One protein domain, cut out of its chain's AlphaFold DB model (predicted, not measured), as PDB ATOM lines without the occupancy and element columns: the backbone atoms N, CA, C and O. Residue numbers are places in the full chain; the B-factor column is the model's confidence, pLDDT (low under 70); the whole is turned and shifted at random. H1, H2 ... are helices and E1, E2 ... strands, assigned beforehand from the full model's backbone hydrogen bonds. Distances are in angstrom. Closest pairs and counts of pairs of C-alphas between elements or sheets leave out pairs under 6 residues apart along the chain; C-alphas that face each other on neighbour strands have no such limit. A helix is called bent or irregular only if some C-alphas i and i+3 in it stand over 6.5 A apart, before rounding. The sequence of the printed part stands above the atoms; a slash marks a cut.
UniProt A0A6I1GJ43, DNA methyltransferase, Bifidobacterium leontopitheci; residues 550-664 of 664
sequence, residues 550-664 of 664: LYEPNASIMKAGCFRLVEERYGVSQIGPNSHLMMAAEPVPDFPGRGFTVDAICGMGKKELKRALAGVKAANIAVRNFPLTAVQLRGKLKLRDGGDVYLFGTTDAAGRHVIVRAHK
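AT A GLANCE: This is residues 550 to 664 of the 664 residues of the protein "DNA methyltransferase" of Bifidobacterium leontopitheci (UniProt A0A6I1GJ43). One strongly twisted sheet of six strands makes the middle of the domain, and its long, bent strand E3 joins a small end, E2 and E1 with H1 and H2 beyond them, to a larger end, E6, E5 and E4, with H3 and H4 beyond them. At that larger end H3 packs on E3 and E6, and H4 packs on E4 and E5. The 115 printed residues hold four named helices and six named strands, in the order E1 H1 H2 E2 E3 H3 E4 H4 E5 E6; the class is mixed, helices and strands. The mixed sheet runs E2 E1 E3 E6 E5 E4, with E5 and E4 parallel and the other neighbours antiparallel. The whole is compact, with a radius of gyration of the C-alphas of 13.8 A and spans of 38 by 26 by 24 A.

IN THESE COORDINATES: E1, residues 550 to 553, begins with C-alpha 550 at (155.651, 112.658, 87.258). H1 is residues 555 to 560, H2 residues 563 to 570 and E2 residues 582 to 584. E3, residues 593 to 603, spans 25.4 A and bends by 81 degrees at residue 599. H3 is residues 606 to 612, E4 residues 620 to 623 and H4 residues 630 to 637. E5, residues 645 to 651, spans 19.5 A. E6, residues 657 to 663, spans 19.9 A and ends with C-alpha 663 at (150.660, 120.666, 86.548).

HOW THE PARTS SIT: E2 and E4 are the edge strands. N 551 and O 582 are 2.8 A apart between E1 and E2. E3 pairs in a staggered way: residues 593 to 596 with E1, N 552 and O 594 being 2.9 A apart, and residues 597 to 603 with E6, N 661 and O 600 being 2.8 A apart. E5 and E6 form a hairpin, with N 648 and O 660 2.9 A apart; N 622 and O 647, between E4 and E5, are also 2.9 A apart. H1 and H2 only graze the sheet. H3 is over E3 at a height over the sheet of 8.1 A, slantwise to the strands; the closest C-alphas, of Cys 602 and Glu 608, are 6.1 A apart. H4 is over E4 at a height of 9.1 A; the closest C-alphas, of Ala 622 and Ala 630, are 5.7 A apart. E3, H3, E4 make a split strand-helix-strand unit, its strands running the same way with E6 and E5 between them, its crossover right-handed. E4, H4, E5 make a strand-helix-strand unit of parallel neighbours, its crossover left-handed. H3 and H4 are only just apart, at 8.4 A. In H1, H2, H3 and H4 every O i to N i+4 pair is within hydrogen-bond range.

THE WHOLE: The two C-alphas farthest apart, of Ala 560 and Lys 607, are 38.6 A apart. The printed part has no cut, and residue 664 is the chain's last. The link from H2 to E2, 11 residues, is long. The mean pLDDT of the printed part is 94.6, and no printed residue is under 70.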
ATOM      1  N   LEU A 550     156.102 113.653  88.219       96.62
ATOM      2  CA  LEU A 550     155.651 112.658  87.258       96.62
ATOM      3  C   LEU A 550     156.285 112.979  85.906       96.62
ATOM      4  O   LEU A 550     156.225 114.120  85.453       96.62
ATOM      5  N   TYR A 551     156.812 111.967  85.231       97.19
ATOM      6  CA  TYR A 551     157.362 112.092  83.892       97.19
ATOM      7  C   TYR A 551     156.721 111.099  82.933       97.19
ATOM      8  O   TYR A 551     156.481 109.936  83.260       97.19
ATOM      9  N   GLU A 552     156.471 111.559  81.715       96.62
ATOM     10  CA  GLU A 552     156.058 110.719  80.598       96.62
ATOM     11  C   GLU A 552     157.160 110.736  79.530       96.62
ATOM     12  O   GLU A 552     157.436 111.809  78.980       96.62
ATOM     13  N   PRO A 553     157.792 109.587  79.220       97.31
ATOM     14  CA  PRO A 553     158.788 109.493  78.156       97.31
ATOM     15  C   PRO A 553     158.246 109.931  76.794       97.31
ATOM     16  O   PRO A 553     157.062 109.761  76.490       97.31
ATOM     17  N   ASN A 554     159.125 110.466  75.944       97.44
ATOM     18  CA  ASN A 554     158.752 110.836  74.583       97.44
ATOM     19  C   ASN A 554     158.411 109.610  73.705       97.44
ATOM     20  O   ASN A 554     158.716 108.460  74.036       97.44
ATOM     21  N   ALA A 555     157.785 109.854  72.553       97.56
ATOM     22  CA  ALA A 555     157.271 108.812  71.666       97.56
ATOM     23  C   ALA A 555     158.343 107.832  71.161       97.56
ATOM     24  O   ALA A 555     158.044 106.648  70.995       97.56
ATOM     25  N   SER A 556     159.582 108.290  70.958       98.12
ATOM     26  CA  SER A 556     160.676 107.420  70.510       98.12
ATOM     27  C   SER A 556     161.084 106.418  71.590       98.12
ATOM     28  O   SER A 556     161.234 105.233  71.303       98.12
ATOM     29  N   ILE A 557     161.141 106.856  72.850       97.44
ATOM     30  CA  ILE A 557     161.421 105.996  74.006       97.44
ATOM     31  C   ILE A 557     160.256 105.043  74.267       97.44
ATOM     32  O   ILE A 557     160.469 103.852  74.492       97.44
ATOM     33  N   MET A 558     159.019 105.540  74.170       96.94
ATOM     34  CA  MET A 558     157.817 104.708  74.273       96.94
ATOM     35  C   MET A 558     157.819 103.585  73.230       96.94
ATOM     36  O   MET A 558     157.438 102.459  73.535       96.94
ATOM     37  N   LYS A 559     158.283 103.872  72.007       96.62
ATOM     38  CA  LYS A 559     158.418 102.883  70.933       96.62
ATOM     39  C   LYS A 559     159.604 101.933  71.146       96.62
ATOM     40  O   LYS A 559     159.505 100.752  70.812       96.62
ATOM     41  N   ALA A 560     160.709 102.419  71.704       96.38
ATOM     42  CA  ALA A 560     161.866 101.595  72.044       96.38
ATOM     43  C   ALA A 560     161.563 100.604  73.176       96.38
ATOM     44  O   ALA A 560     162.057  99.474  73.173       96.38
ATOM     45  N   GLY A 561     160.742 101.010  74.145       94.50
ATOM     46  CA  GLY A 561     160.454 100.224  75.342       94.50
ATOM     47  C   GLY A 561     161.651 100.109  76.292       94.50
ATOM     48  O   GLY A 561     161.734  99.155  77.057       94.50
ATOM     49  N   CYS A 562     162.602 101.049  76.245       93.62
ATOM     50  CA  CYS A 562     163.814 101.052  77.073       93.62
ATOM     51  C   CYS A 562     163.587 101.634  78.479       93.62
ATOM     52  O   CYS A 562     164.389 102.408  78.990       93.62
ATOM     53  N   PHE A 563     162.477 101.269  79.125       93.25
ATOM     54  CA  PHE A 563     162.062 101.875  80.393       93.25
ATOM     55  C   PHE A 563     163.040 101.608  81.539       93.25
ATOM     56  O   PHE A 563     163.351 102.542  82.264       93.25
ATOM     57  N   ARG A 564     163.606 100.396  81.635       89.44
ATOM     58  CA  ARG A 564     164.636 100.073  82.638       89.44
ATOM     59  C   ARG A 564     165.867 100.975  82.507       89.44
ATOM     60  O   ARG A 564     166.355 101.510  83.493       89.44
ATOM     61  N   LEU A 565     166.324 101.204  81.274       90.06
ATOM     62  CA  LEU A 565     167.428 102.123  80.993       90.06
ATOM     63  C   LEU A 565     167.084 103.560  81.416       90.06
ATOM     64  O   LEU A 565     167.939 104.276  81.925       90.06
ATOM     65  N   VAL A 566     165.841 103.996  81.194       92.50
ATOM     66  CA  VAL A 566     165.374 105.322  81.628       92.50
ATOM     67  C   VAL A 566     165.352 105.423  83.155       92.50
ATOM     68  O   VAL A 566     165.796 106.436  83.687       92.50
ATOM     69  N   GLU A 567     164.887 104.388  83.855       91.56
ATOM     70  CA  GLU A 567     164.901 104.329  85.322       91.56
ATOM     71  C   GLU A 567     166.329 104.477  85.867       91.56
ATOM     72  O   GLU A 567     166.587 105.350  86.695       91.56
ATOM     73  N   GLU A 568     167.276 103.709  85.322       88.06
ATOM     74  CA  GLU A 568     168.691 103.740  85.713       88.06
ATOM     75  C   GLU A 568     169.373 105.077  85.384       88.06
ATOM     76  O   GLU A 568     170.074 105.645  86.220       88.06
ATOM     77  N   ARG A 569     169.163 105.611  84.173       89.12
ATOM     78  CA  ARG A 569     169.852 106.822  83.699       89.12
ATOM     79  C   ARG A 569     169.363 108.099  84.378       89.12
ATOM     80  O   ARG A 569     170.147 109.029  84.546       89.12
ATOM     81  N   TYR A 570     168.078 108.162  84.721       90.62
ATOM     82  CA  TYR A 570     167.446 109.376  85.241       90.62
ATOM     83  C   TYR A 570     167.066 109.284  86.722       90.62
ATOM     84  O   TYR A 570     166.572 110.264  87.274       90.62
ATOM     85  N   GLY A 571     167.290 108.140  87.375       89.19
ATOM     86  CA  GLY A 571     166.955 107.965  88.788       89.19
ATOM     87  C   GLY A 571     165.462 108.036  89.070       89.19
ATOM     88  O   GLY A 571     165.044 108.576  90.094       89.19
ATOM     89  N   VAL A 572     164.659 107.539  88.135       91.62
ATOM     90  CA  VAL A 572     163.198 107.530  88.226       91.62
ATOM     91  C   VAL A 572     162.694 106.102  88.376       91.62
ATOM     92  O   VAL A 572     163.389 105.158  88.019       91.62
ATOM     93  N   SER A 573     161.471 105.935  88.866       92.31
ATOM     94  CA  SER A 573     160.828 104.619  88.954       92.31
ATOM     95  C   SER A 573     159.447 104.638  88.323       92.31
ATOM     96  O   SER A 573     158.690 105.590  88.524       92.31
ATOM     97  N   GLN A 574     159.077 103.586  87.602       93.06
ATOM     98  CA  GLN A 574     157.729 103.448  87.064       93.06
ATOM     99  C   GLN A 574     156.682 103.429  88.186       93.06
ATOM    100  O   GLN A 574     156.834 102.738  89.190       93.06
ATOM    101  N   ILE A 575     155.567 104.142  87.991       93.06
ATOM    102  CA  ILE A 575     154.442 104.144  88.944       93.06
ATOM    103  C   ILE A 575     153.815 102.751  89.112       93.06
ATOM    104  O   ILE A 575     153.256 102.424  90.159       93.06
ATOM    105  N   GLY A 576     153.892 101.932  88.064       91.69
ATOM    106  CA  GLY A 576     153.420 100.559  88.035       91.69
ATOM    107  C   GLY A 576     153.839  99.853  86.741       91.69
ATOM    108  O   GLY A 576     154.172 100.522  85.756       91.69
ATOM    109  N   PRO A 577     153.809  98.510  86.716       90.38
ATOM    110  CA  PRO A 577     154.102  97.736  85.515       90.38
ATOM    111  C   PRO A 577     153.209  98.154  84.342       90.38
ATOM    112  O   PRO A 577     152.010  98.376  84.521       90.38
ATOM    113  N   ASN A 578     153.782  98.248  83.140       91.81
ATOM    114  CA  ASN A 578     153.090  98.625  81.894       91.81
ATOM    115  C   ASN A 578     152.436 100.020  81.888       91.81
ATOM    116  O   ASN A 578     151.767 100.388  80.924       91.81
ATOM    117  N   SER A 579     152.614 100.812  82.946       94.06
ATOM    118  CA  SER A 579     152.053 102.160  83.035       94.06
ATOM    119  C   SER A 579     152.917 103.191  82.317       94.06
ATOM    120  O   SER A 579     152.400 104.223  81.901       94.06
ATOM    121  N   HIS A 580     154.214 102.914  82.132       94.56
ATOM    122  CA  HIS A 580     155.146 103.749  81.359       94.56
ATOM    123  C   HIS A 580     155.152 105.231  81.781       94.56
ATOM    124  O   HIS A 580     155.420 106.128  80.984       94.56
ATOM    125  N   LEU A 581     154.826 105.479  83.046       96.00
ATOM    126  CA  LEU A 581     154.858 106.772  83.709       96.00
ATOM    127  C   LEU A 581     155.879 106.673  84.831       96.00
ATOM    128  O   LEU A 581     155.814 105.734  85.625       96.00
ATOM    129  N   MET A 582     156.796 107.629  84.880       95.31
ATOM    130  CA  MET A 582     157.921 107.628  85.804       95.31
ATOM    131  C   MET A 582     157.675 108.606  86.944       95.31
ATOM    132  O   MET A 582     157.102 109.672  86.734       95.31
ATOM    133  N   MET A 583     158.125 108.261  88.140       94.94
ATOM    134  CA  MET A 583     157.987 109.060  89.350       94.94
ATOM    135  C   MET A 583     159.365 109.401  89.910       94.94
ATOM    136  O   MET A 583     160.278 108.575  89.854       94.94
ATOM    137  N   ALA A 584     159.494 110.598  90.481       93.75
ATOM    138  CA  ALA A 584     160.691 111.031  91.197       93.75
ATOM    139  C   ALA A 584     160.331 111.853  92.443       93.75
ATOM    140  O   ALA A 584     159.300 112.536  92.482       93.75
ATOM    141  N   ALA A 585     161.187 111.794  93.464       91.50
ATOM    142  CA  ALA A 585     161.073 112.644  94.651       91.50
ATOM    143  C   ALA A 585     161.564 114.078  94.379       91.50
ATOM    144  O   ALA A 585     160.963 115.039  94.854       91.50
ATOM    145  N   GLU A 586     162.607 114.204  93.559       91.00
ATOM    146  CA  GLU A 586     163.251 115.461  93.171       91.00
ATOM    147  C   GLU A 586     163.069 115.733  91.666       91.00
ATOM    148  O   GLU A 586     162.821 114.795  90.896       91.00
ATOM    149  N   PRO A 587     163.148 117.000  91.218       93.56
ATOM    150  CA  PRO A 587     163.020 117.324  89.805       93.56
ATOM    151  C   PRO A 587     164.211 116.764  89.012       93.56
ATOM    152  O   PRO A 587     165.363 116.892  89.421       93.56
ATOM    153  N   VAL A 588     163.926 116.174  87.853       93.25
ATOM    154  CA  VAL A 588     164.899 115.551  86.956       93.25
ATOM    155  C   VAL A 588     165.121 116.498  85.777       93.25
ATOM    156  O   VAL A 588     164.232 116.625  84.926       93.25
ATOM    157  N   PRO A 589     166.265 117.203  85.722       89.81
ATOM    158  CA  PRO A 589     166.576 118.062  84.592       89.81
ATOM    159  C   PRO A 589     166.747 117.223  83.323       89.81
ATOM    160  O   PRO A 589     167.186 116.075  83.377       89.81
ATOM    161  N   ASP A 590     166.395 117.813  82.181       89.12
ATOM    162  CA  ASP A 590     166.634 117.244  80.849       89.12
ATOM    163  C   ASP A 590     166.034 115.839  80.622       89.12
ATOM    164  O   ASP A 590     166.525 115.064  79.801       89.12
ATOM    165  N   PHE A 591     164.943 115.501  81.323       94.50
ATOM    166  CA  PHE A 591     164.220 114.254  81.074       94.50
ATOM    167  C   PHE A 591     163.650 114.231  79.635       94.50
ATOM    168  O   PHE A 591     162.933 115.164  79.257       94.50
ATOM    169  N   PRO A 592     163.881 113.162  78.844       94.38
ATOM    170  CA  PRO A 592     163.501 113.082  77.433       94.38
ATOM    171  C   PRO A 592     162.000 112.794  77.275       94.38
ATOM    172  O   PRO A 592     161.563 111.671  76.999       94.38
ATOM    173  N   GLY A 593     161.185 113.824  77.482       94.94
ATOM    174  CA  GLY A 593     159.733 113.723  77.499       94.94
ATOM    175  C   GLY A 593     159.067 114.914  78.175       94.94
ATOM    176  O   GLY A 593     159.472 116.062  78.015       94.94
ATOM    177  N   ARG A 594     157.986 114.644  78.907       94.94
ATOM    178  CA  ARG A 594     157.213 115.666  79.622       94.94
ATOM    179  C   ARG A 594     157.355 115.455  81.123       94.94
ATOM    180  O   ARG A 594     157.082 114.354  81.584       94.94
ATOM    181  N   GLY A 595     157.735 116.497  81.856       96.00
ATOM    182  CA  GLY A 595     157.729 116.524  83.320       96.00
ATOM    183  C   GLY A 595     156.523 117.286  83.869       96.00
ATOM    184  O   GLY A 595     155.996 118.178  83.201       96.00
ATOM    185  N   PHE A 596     156.081 116.897  85.062       97.38
ATOM    186  CA  PHE A 596     154.959 117.493  85.777       97.38
ATOM    187  C   PHE A 596     155.204 117.442  87.289       97.38
ATOM    188  O   PHE A 596     155.745 116.460  87.801       97.38
ATOM    189  N   THR A 597     154.725 118.448  88.012       96.81
ATOM    190  CA  THR A 597     154.655 118.444  89.477       96.81
ATOM    191  C   THR A 597     153.339 117.812  89.922       96.81
ATOM    192  O   THR A 597     152.265 118.184  89.444       96.81
ATOM    193  N   VAL A 598     153.409 116.840  90.829       95.75
ATOM    194  CA  VAL A 598     152.252 116.088  91.326       95.75
ATOM    195  C   VAL A 598     151.561 116.864  92.443       95.75
ATOM    196  O   VAL A 598     152.138 117.121  93.493       95.75
ATOM    197  N   ASP A 599     150.281 117.176  92.242       94.06
ATOM    198  CA  ASP A 599     149.451 117.850  93.242       94.06
ATOM    199  C   ASP A 599     148.730 116.861  94.161       94.06
ATOM    200  O   ASP A 599     148.450 117.159  95.321       94.06
ATOM    201  N   ALA A 600     148.290 115.731  93.600       92.88
ATOM    202  CA  ALA A 600     147.561 114.692  94.319       92.88
ATOM    203  C   ALA A 600     147.514 113.387  93.515       92.88
ATOM    204  O   ALA A 600     147.362 113.406  92.294       92.88
ATOM    205  N   ILE A 601     147.517 112.256  94.217       93.69
ATOM    206  CA  ILE A 601     147.197 110.936  93.666       93.69
ATOM    207  C   ILE A 601     145.976 110.411  94.417       93.69
ATOM    208  O   ILE A 601     145.944 110.440  95.648       93.69
ATOM    209  N   CYS A 602     144.947 109.960  93.701       94.06
ATOM    210  CA  CYS A 602     143.741 109.423  94.332       94.06
ATOM    211  C   CYS A 602     143.167 108.221  93.583       94.06
ATOM    212  O   CYS A 602     143.375 108.069  92.382       94.06
ATOM    213  N   GLY A 603     142.390 107.389  94.274       94.25
ATOM    214  CA  GLY A 603     141.634 106.317  93.639       94.25
ATOM    215  C   GLY A 603     140.394 106.822  92.893       94.25
ATOM    216  O   GLY A 603     140.063 108.010  92.868       94.25
ATOM    217  N   MET A 604     139.641 105.880  92.321       93.25
ATOM    218  CA  MET A 604     138.397 106.151  91.583       93.25
ATOM    219  C   MET A 604     137.147 106.296  92.472       93.25
ATOM    220  O   MET A 604     136.020 106.370  91.969       93.25
ATOM    221  N   GLY A 605     137.315 106.341  93.796       94.06
ATOM    222  CA  GLY A 605     136.223 106.522  94.746       94.06
ATOM    223  C   GLY A 605     135.567 107.900  94.612       94.06
ATOM    224  O   GLY A 605     136.238 108.925  94.539       94.06
ATOM    225  N   LYS A 606     134.227 107.967  94.647       92.19
ATOM    226  CA  LYS A 606     133.469 109.227  94.475       92.19
ATOM    227  C   LYS A 606     133.901 110.341  95.443       92.19
ATOM    228  O   LYS A 606     133.954 111.504  95.052       92.19
ATOM    229  N   LYS A 607     134.187 109.998  96.708       94.25
ATOM    230  CA  LYS A 607     134.641 110.957  97.735       94.25
ATOM    231  C   LYS A 607     136.066 111.451  97.466       94.25
ATOM    232  O   LYS A 607     136.322 112.642  97.625       94.25
ATOM    233  N   GLU A 608     136.955 110.554  97.053       93.44
ATOM    234  CA  GLU A 608     138.345 110.866  96.708       93.44
ATOM    235  C   GLU A 608     138.420 111.756  95.470       93.44
ATOM    236  O   GLU A 608     138.983 112.842  95.545       93.44
ATOM    237  N   LEU A 609     137.738 111.375  94.383       94.19
ATOM    238  CA  LEU A 609     137.659 112.171  93.156       94.19
ATOM    239  C   LEU A 609     137.086 113.567  93.414       94.19
ATOM    240  O   LEU A 609     137.634 114.553  92.933       94.19
ATOM    241  N   LYS A 610     136.015 113.683  94.215       92.75
ATOM    242  CA  LYS A 610     135.445 114.994  94.569       92.75
ATOM    243  C   LYS A 610     136.462 115.883  95.296       92.75
ATOM    244  O   LYS A 610     136.448 117.093  95.098       92.75
ATOM    245  N   ARG A 611     137.314 115.294  96.142       93.56
ATOM    246  CA  ARG A 611     138.363 116.012  96.877       93.56
ATOM    247  C   ARG A 611     139.515 116.406  95.953       93.56
ATOM    248  O   ARG A 611     139.884 117.573  95.923       93.56
ATOM    249  N   ALA A 612     140.039 115.456  95.181       91.19
ATOM    250  CA  ALA A 612     141.168 115.673  94.279       91.19
ATOM    251  C   ALA A 612     140.829 116.630  93.124       91.19
ATOM    252  O   ALA A 612     141.684 117.378  92.672       91.19
ATOM    253  N   LEU A 613     139.578 116.662  92.665       93.69
ATOM    254  CA  LEU A 613     139.138 117.512  91.551       93.69
ATOM    255  C   LEU A 613     138.398 118.777  92.008       93.69
ATOM    256  O   LEU A 613     137.755 119.446  91.199       93.69
ATOM    257  N   ALA A 614     138.462 119.121  93.297       93.06
ATOM    258  CA  ALA A 614     137.814 120.320  93.817       93.06
ATOM    259  C   ALA A 614     138.298 121.574  93.063       93.06
ATOM    260  O   ALA A 614     139.494 121.832  92.971       93.06
ATOM    261  N   GLY A 615     137.358 122.339  92.498       91.38
ATOM    262  CA  GLY A 615     137.644 123.558  91.729       91.38
ATOM    263  C   GLY A 615     138.064 123.337  90.269       91.38
ATOM    264  O   GLY A 615     138.078 124.296  89.498       91.38
ATOM    265  N   VAL A 616     138.329 122.097  89.847       95.06
ATOM    266  CA  VAL A 616     138.752 121.784  88.475       95.06
ATOM    267  C   VAL A 616     137.536 121.767  87.545       95.06
ATOM    268  O   VAL A 616     136.615 120.970  87.717       95.06
ATOM    269  N   LYS A 617     137.519 122.661  86.549       95.19
ATOM    270  CA  LYS A 617     136.445 122.762  85.532       95.19
ATOM    271  C   LYS A 617     136.881 122.294  84.140       95.19
ATOM    272  O   LYS A 617     136.035 122.023  83.284       95.19
ATOM    273  N   ALA A 618     138.185 122.251  83.898       96.81
ATOM    274  CA  ALA A 618     138.809 121.791  82.667       96.81
ATOM    275  C   ALA A 618     140.142 121.118  83.018       96.81
ATOM    276  O   ALA A 618     140.792 121.545  83.975       96.81
ATOM    277  N   ALA A 619     140.500 120.062  82.293       97.44
ATOM    278  CA  ALA A 619     141.806 119.426  82.418       97.44
ATOM    279  C   ALA A 619     142.239 118.766  81.105       97.44
ATOM    280  O   ALA A 619     141.414 118.255  80.337       97.44
ATOM    281  N   ASN A 620     143.548 118.687  80.900       97.69
ATOM    282  CA  ASN A 620     144.161 117.808  79.913       97.69
ATOM    283  C   ASN A 620     144.181 116.386  80.486       97.69
ATOM    284  O   ASN A 620     144.671 116.182  81.594       97.69
ATOM    285  N   ILE A 621     143.653 115.401  79.759       97.31
ATOM    286  CA  ILE A 621     143.546 114.023  80.259       97.31
ATOM    287  C   ILE A 621     144.389 113.095  79.393       97.31
ATOM    288  O   ILE A 621     144.189 113.024  78.181       97.31
ATOM    289  N   ALA A 622     145.290 112.355  80.033       96.12
ATOM    290  CA  ALA A 622     146.041 111.259  79.439       96.12
ATOM    291  C   ALA A 622     145.756 109.963  80.208       96.12
ATOM    292  O   ALA A 622     145.462 109.984  81.403       96.12
ATOM    293  N   VAL A 623     145.817 108.827  79.518       97.06
ATOM    294  CA  VAL A 623     145.631 107.509  80.134       97.06
ATOM    295  C   VAL A 623     146.754 106.572  79.712       97.06
ATOM    296  O   VAL A 623     147.149 106.550  78.542       97.06
ATOM    297  N   ARG A 624     147.269 105.806  80.671       96.00
ATOM    298  CA  ARG A 624     148.287 104.770  80.473       96.00
ATOM    299  C   ARG A 624     147.942 103.598  81.371       96.00
ATOM    300  O   ARG A 624     147.760 103.816  82.555       96.00
ATOM    301  N   ASN A 625     147.802 102.389  80.828       96.25
ATOM    302  CA  ASN A 625     147.388 101.217  81.610       96.25
ATOM    303  C   ASN A 625     146.175 101.506  82.525       96.25
ATOM    304  O   ASN A 625     146.258 101.471  83.752       96.25
ATOM    305  N   PHE A 626     145.049 101.888  81.921       97.19
ATOM    306  CA  PHE A 626     143.845 102.304  82.637       97.19
ATOM    307  C   PHE A 626     142.594 101.771  81.923       97.19
ATOM    308  O   PHE A 626     142.580 101.746  80.693       97.19
ATOM    309  N   PRO A 627     141.526 101.382  82.644       96.31
ATOM    310  CA  PRO A 627     140.361 100.718  82.045       96.31
ATOM    311  C   PRO A 627     139.465 101.626  81.190       96.31
ATOM    312  O   PRO A 627     138.549 101.138  80.537       96.31
ATOM    313  N   LEU A 628     139.675 102.946  81.218       97.00
ATOM    314  CA  LEU A 628     138.894 103.917  80.449       97.00
ATOM    315  C   LEU A 628     139.791 104.655  79.461       97.00
ATOM    316  O   LEU A 628     140.908 105.044  79.805       97.00
ATOM    317  N   THR A 629     139.265 104.948  78.272       97.31
ATOM    318  CA  THR A 629     139.920 105.879  77.345       97.31
ATOM    319  C   THR A 629     139.899 107.304  77.904       97.31
ATOM    320  O   THR A 629     139.060 107.647  78.741       97.31
ATOM    321  N   ALA A 630     140.779 108.181  77.410       96.44
ATOM    322  CA  ALA A 630     140.797 109.586  77.830       96.44
ATOM    323  C   ALA A 630     139.432 110.280  77.629       96.44
ATOM    324  O   ALA A 630     139.004 111.059  78.478       96.44
ATOM    325  N   VAL A 631     138.713 109.952  76.547       96.44
ATOM    326  CA  VAL A 631     137.369 110.483  76.248       96.44
ATOM    327  C   VAL A 631     136.334 109.972  77.254       96.44
ATOM    328  O   VAL A 631     135.571 110.762  77.811       96.44
ATOM    329  N   GLN A 632     136.333 108.668  77.539       97.44
ATOM    330  CA  GLN A 632     135.427 108.070  78.526       97.44
ATOM    331  C   GLN A 632     135.685 108.620  79.932       97.44
ATOM    332  O   GLN A 632     134.746 108.973  80.649       97.44
ATOM    333  N   LEU A 633     136.958 108.740  80.321       96.75
ATOM    334  CA  LEU A 633     137.352 109.310  81.604       96.75
ATOM    335  C   LEU A 633     136.916 110.778  81.707       96.75
ATOM    336  O   LEU A 633     136.315 111.160  82.708       96.75
ATOM    337  N   ARG A 634     137.119 111.579  80.654       96.62
ATOM    338  CA  ARG A 634     136.641 112.969  80.586       96.62
ATOM    339  C   ARG A 634     135.140 113.078  80.826       96.62
ATOM    340  O   ARG A 634     134.713 113.871  81.666       96.62
ATOM    341  N   GLY A 635     134.352 112.258  80.129       95.56
ATOM    342  CA  GLY A 635     132.899 112.208  80.296       95.56
ATOM    343  C   GLY A 635     132.494 111.825  81.721       95.56
ATOM    344  O   GLY A 635     131.653 112.487  82.328       95.56
ATOM    345  N   LYS A 636     133.158 110.816  82.301       94.94
ATOM    346  CA  LYS A 636     132.920 110.362  83.680       94.94
ATOM    347  C   LYS A 636     133.223 111.443  84.719       94.94
ATOM    348  O   LYS A 636     132.479 111.576  85.691       94.94
ATOM    349  N   LEU A 637     134.290 112.215  84.514       95.06
ATOM    350  CA  LEU A 637     134.693 113.307  85.404       95.06
ATOM    351  C   LEU A 637     133.932 114.617  85.143       95.06
ATOM    352  O   LEU A 637     133.999 115.522  85.969       95.06
ATOM    353  N   LYS A 638     133.180 114.710  84.035       94.94
ATOM    354  CA  LYS A 638     132.421 115.901  83.611       94.94
ATOM    355  C   LYS A 638     133.300 117.154  83.476       94.94
ATOM    356  O   LYS A 638     132.905 118.244  83.887       94.94
ATOM    357  N   LEU A 639     134.492 116.993  82.901       95.69
ATOM    358  CA  LEU A 639     135.465 118.073  82.707       95.69
ATOM    359  C   LEU A 639     135.508 118.545  81.252       95.69
ATOM    360  O   LEU A 639     135.418 117.738  80.326       95.69
ATOM    361  N   ARG A 640     135.709 119.853  81.050       96.50
ATOM    362  CA  ARG A 640     136.049 120.408  79.729       96.50
ATOM    363  C   ARG A 640     137.502 120.087  79.365       96.50
ATOM    364  O   ARG A 640     138.291 119.703  80.228       96.50
ATOM    365  N   ASP A 641     137.839 120.218  78.088       95.38
ATOM    366  CA  ASP A 641     139.217 120.052  77.620       95.38
ATOM    367  C   ASP A 641     140.072 121.307  77.844       95.38
ATOM    368  O   ASP A 641     139.546 122.422  77.880       95.38
ATOM    369  N   GLY A 642     141.380 121.106  78.014       92.25
ATOM    370  CA  GLY A 642     142.368 122.165  78.240       92.25
ATOM    371  C   GLY A 642     142.465 122.674  79.685       92.25
ATOM    372  O   GLY A 642     141.999 122.035  80.627       92.25
ATOM    373  N   GLY A 643     143.093 123.840  79.850       92.75
ATOM    374  CA  GLY A 643     143.480 124.414  81.147       92.75
ATOM    375  C   GLY A 643     144.891 124.003  81.580       92.75
ATOM    376  O   GLY A 643     145.605 123.344  80.825       92.75
ATOM    377  N   ASP A 644     145.267 124.381  82.801       94.19
ATOM    378  CA  ASP A 644     146.624 124.164  83.340       94.19
ATOM    379  C   ASP A 644     146.759 122.847  84.123       94.19
ATOM    380  O   ASP A 644     147.859 122.400  84.435       94.19
ATOM    381  N   VAL A 645     145.627 122.192  84.407       96.69
ATOM    382  CA  VAL A 645     145.579 120.911  85.116       96.69
ATOM    383  C   VAL A 645     145.757 119.758  84.133       96.69
ATOM    384  O   VAL A 645     145.095 119.692  83.091       96.69
ATOM    385  N   TYR A 646     146.605 118.809  84.508       97.88
ATOM    386  CA  TYR A 646     146.786 117.526  83.850       97.88
ATOM    387  C   TYR A 646     146.289 116.403  84.759       97.88
ATOM    388  O   TYR A 646     146.582 116.371  85.953       97.88
ATOM    389  N   LEU A 647     145.522 115.476  84.190       97.75
ATOM    390  CA  LEU A 647     145.085 114.257  84.859       97.75
ATOM    391  C   LEU A 647     145.622 113.045  84.105       97.75
ATOM    392  O   LEU A 647     145.356 112.887  82.911       97.75
ATOM    393  N   PHE A 648     146.314 112.167  84.821       97.81
ATOM    394  CA  PHE A 648     146.796 110.893  84.304       97.81
ATOM    395  C   PHE A 648     146.018 109.759  84.956       97.81
ATOM    396  O   PHE A 648     146.144 109.522  86.156       97.81
ATOM    397  N   GLY A 649     145.192 109.071  84.171       97.81
ATOM    398  CA  GLY A 649     144.600 107.806  84.591       97.81
ATOM    399  C   GLY A 649     145.607 106.683  84.391       97.81
ATOM    400  O   GLY A 649     146.045 106.467  83.260       97.81
ATOM    401  N   THR A 650     145.978 105.993  85.469       97.62
ATOM    402  CA  THR A 650     146.964 104.909  85.417       97.62
ATOM    403  C   THR A 650     146.739 103.832  86.471       97.62
ATOM    404  O   THR A 650     145.895 103.983  87.353       97.62
ATOM    405  N   THR A 651     147.466 102.724  86.360       96.12
ATOM    406  CA  THR A 651     147.498 101.659  87.367       96.12
ATOM    407  C   THR A 651     148.835 101.691  88.106       96.12
ATOM    408  O   THR A 651     149.890 101.820  87.482       96.12
ATOM    409  N   ASP A 652     148.793 101.644  89.436       93.12
ATOM    410  CA  ASP A 652     149.996 101.634  90.276       93.12
ATOM    411  C   ASP A 652     150.588 100.220  90.437       93.12
ATOM    412  O   ASP A 652     150.011  99.226  89.990       93.12
ATOM    413  N   ALA A 653     151.748 100.116  91.089       90.50
ATOM    414  CA  ALA A 653     152.424  98.844  91.349       90.50
ATOM    415  C   ALA A 653     151.599  97.845  92.189       90.50
ATOM    416  O   ALA A 653     151.858  96.646  92.134       90.50
ATOM    417  N   ALA A 654     150.587  98.313  92.928       91.62
ATOM    418  CA  ALA A 654     149.658  97.469  93.680       91.62
ATOM    419  C   ALA A 654     148.434  97.034  92.846       91.62
ATOM    420  O   ALA A 654     147.505  96.432  93.384       91.62
ATOM    421  N   GLY A 655     148.396  97.356  91.548       92.75
ATOM    422  CA  GLY A 655     147.284  97.030  90.655       92.75
ATOM    423  C   GLY A 655     146.060  97.932  90.834       92.75
ATOM    424  O   GLY A 655     144.983  97.621  90.323       92.75
ATOM    425  N   ARG A 656     146.182  99.054  91.554       94.06
ATOM    426  CA  ARG A 656     145.065  99.970  91.807       94.06
ATOM    427  C   ARG A 656     144.976 101.016  90.707       94.06
ATOM    428  O   ARG A 656     145.964 101.646  90.342       94.06
ATOM    429  N   HIS A 657     143.759 101.265  90.231       96.56
ATOM    430  CA  HIS A 657     143.481 102.349  89.294       96.56
ATOM    431  C   HIS A 657     143.457 103.697  90.017       96.56
ATOM    432  O   HIS A 657     142.583 103.956  90.853       96.56
ATOM    433  N   VAL A 658     144.393 104.565  89.653       95.62
ATOM    434  CA  VAL A 658     144.604 105.879  90.254       95.62
ATOM    435  C   VAL A 658     144.484 106.993  89.217       95.62
ATOM    436  O   VAL A 658     144.698 106.796  88.020       95.62
ATOM    437  N   ILE A 659     144.138 108.183  89.698       97.00
ATOM    438  CA  ILE A 659     144.238 109.443  88.972       97.00
ATOM    439  C   ILE A 659     145.362 110.252  89.612       97.00
ATOM    440  O   ILE A 659     145.290 110.576  90.800       97.00
ATOM    441  N   VAL A 660     146.370 110.603  88.820       96.00
ATOM    442  CA  VAL A 660     147.404 111.570  89.205       96.00
ATOM    443  C   VAL A 660     146.982 112.938  88.688       96.00
ATOM    444  O   VAL A 660     146.841 113.127  87.479       96.00
ATOM    445  N   ARG A 661     146.752 113.886  89.597       96.25
ATOM    446  CA  ARG A 661     146.557 115.303  89.281       96.25
ATOM    447  C   ARG A 661     147.900 116.008  89.356       96.25
ATOM    448  O   ARG A 661     148.579 115.906  90.375       96.25
ATOM    449  N   ALA A 662     148.245 116.720  88.296       96.62
ATOM    450  CA  ALA A 662     149.527 117.386  88.165       96.62
ATOM    451  C   ALA A 662     149.415 118.683  87.351       96.62
ATOM    452  O   ALA A 662     148.435 118.897  86.629       96.62
ATOM    453  N   HIS A 663     150.454 119.505  87.414       95.50
ATOM    454  CA  HIS A 663     150.660 120.666  86.548       95.50
ATOM    455  C   HIS A 663     152.059 120.612  85.927       95.50
ATOM    456  O   HIS A 663     152.927 119.892  86.416       95.50
ATOM    457  N   LYS A 664     152.244 121.297  84.797       91.62
ATOM    458  CA  LYS A 664     153.527 121.320  84.082       91.62
ATOM    459  C   LYS A 664     154.589 122.128  84.802       91.62
ATOM    460  O   LYS A 664     154.215 123.169  85.384       91.62
TER     461      LYS A 664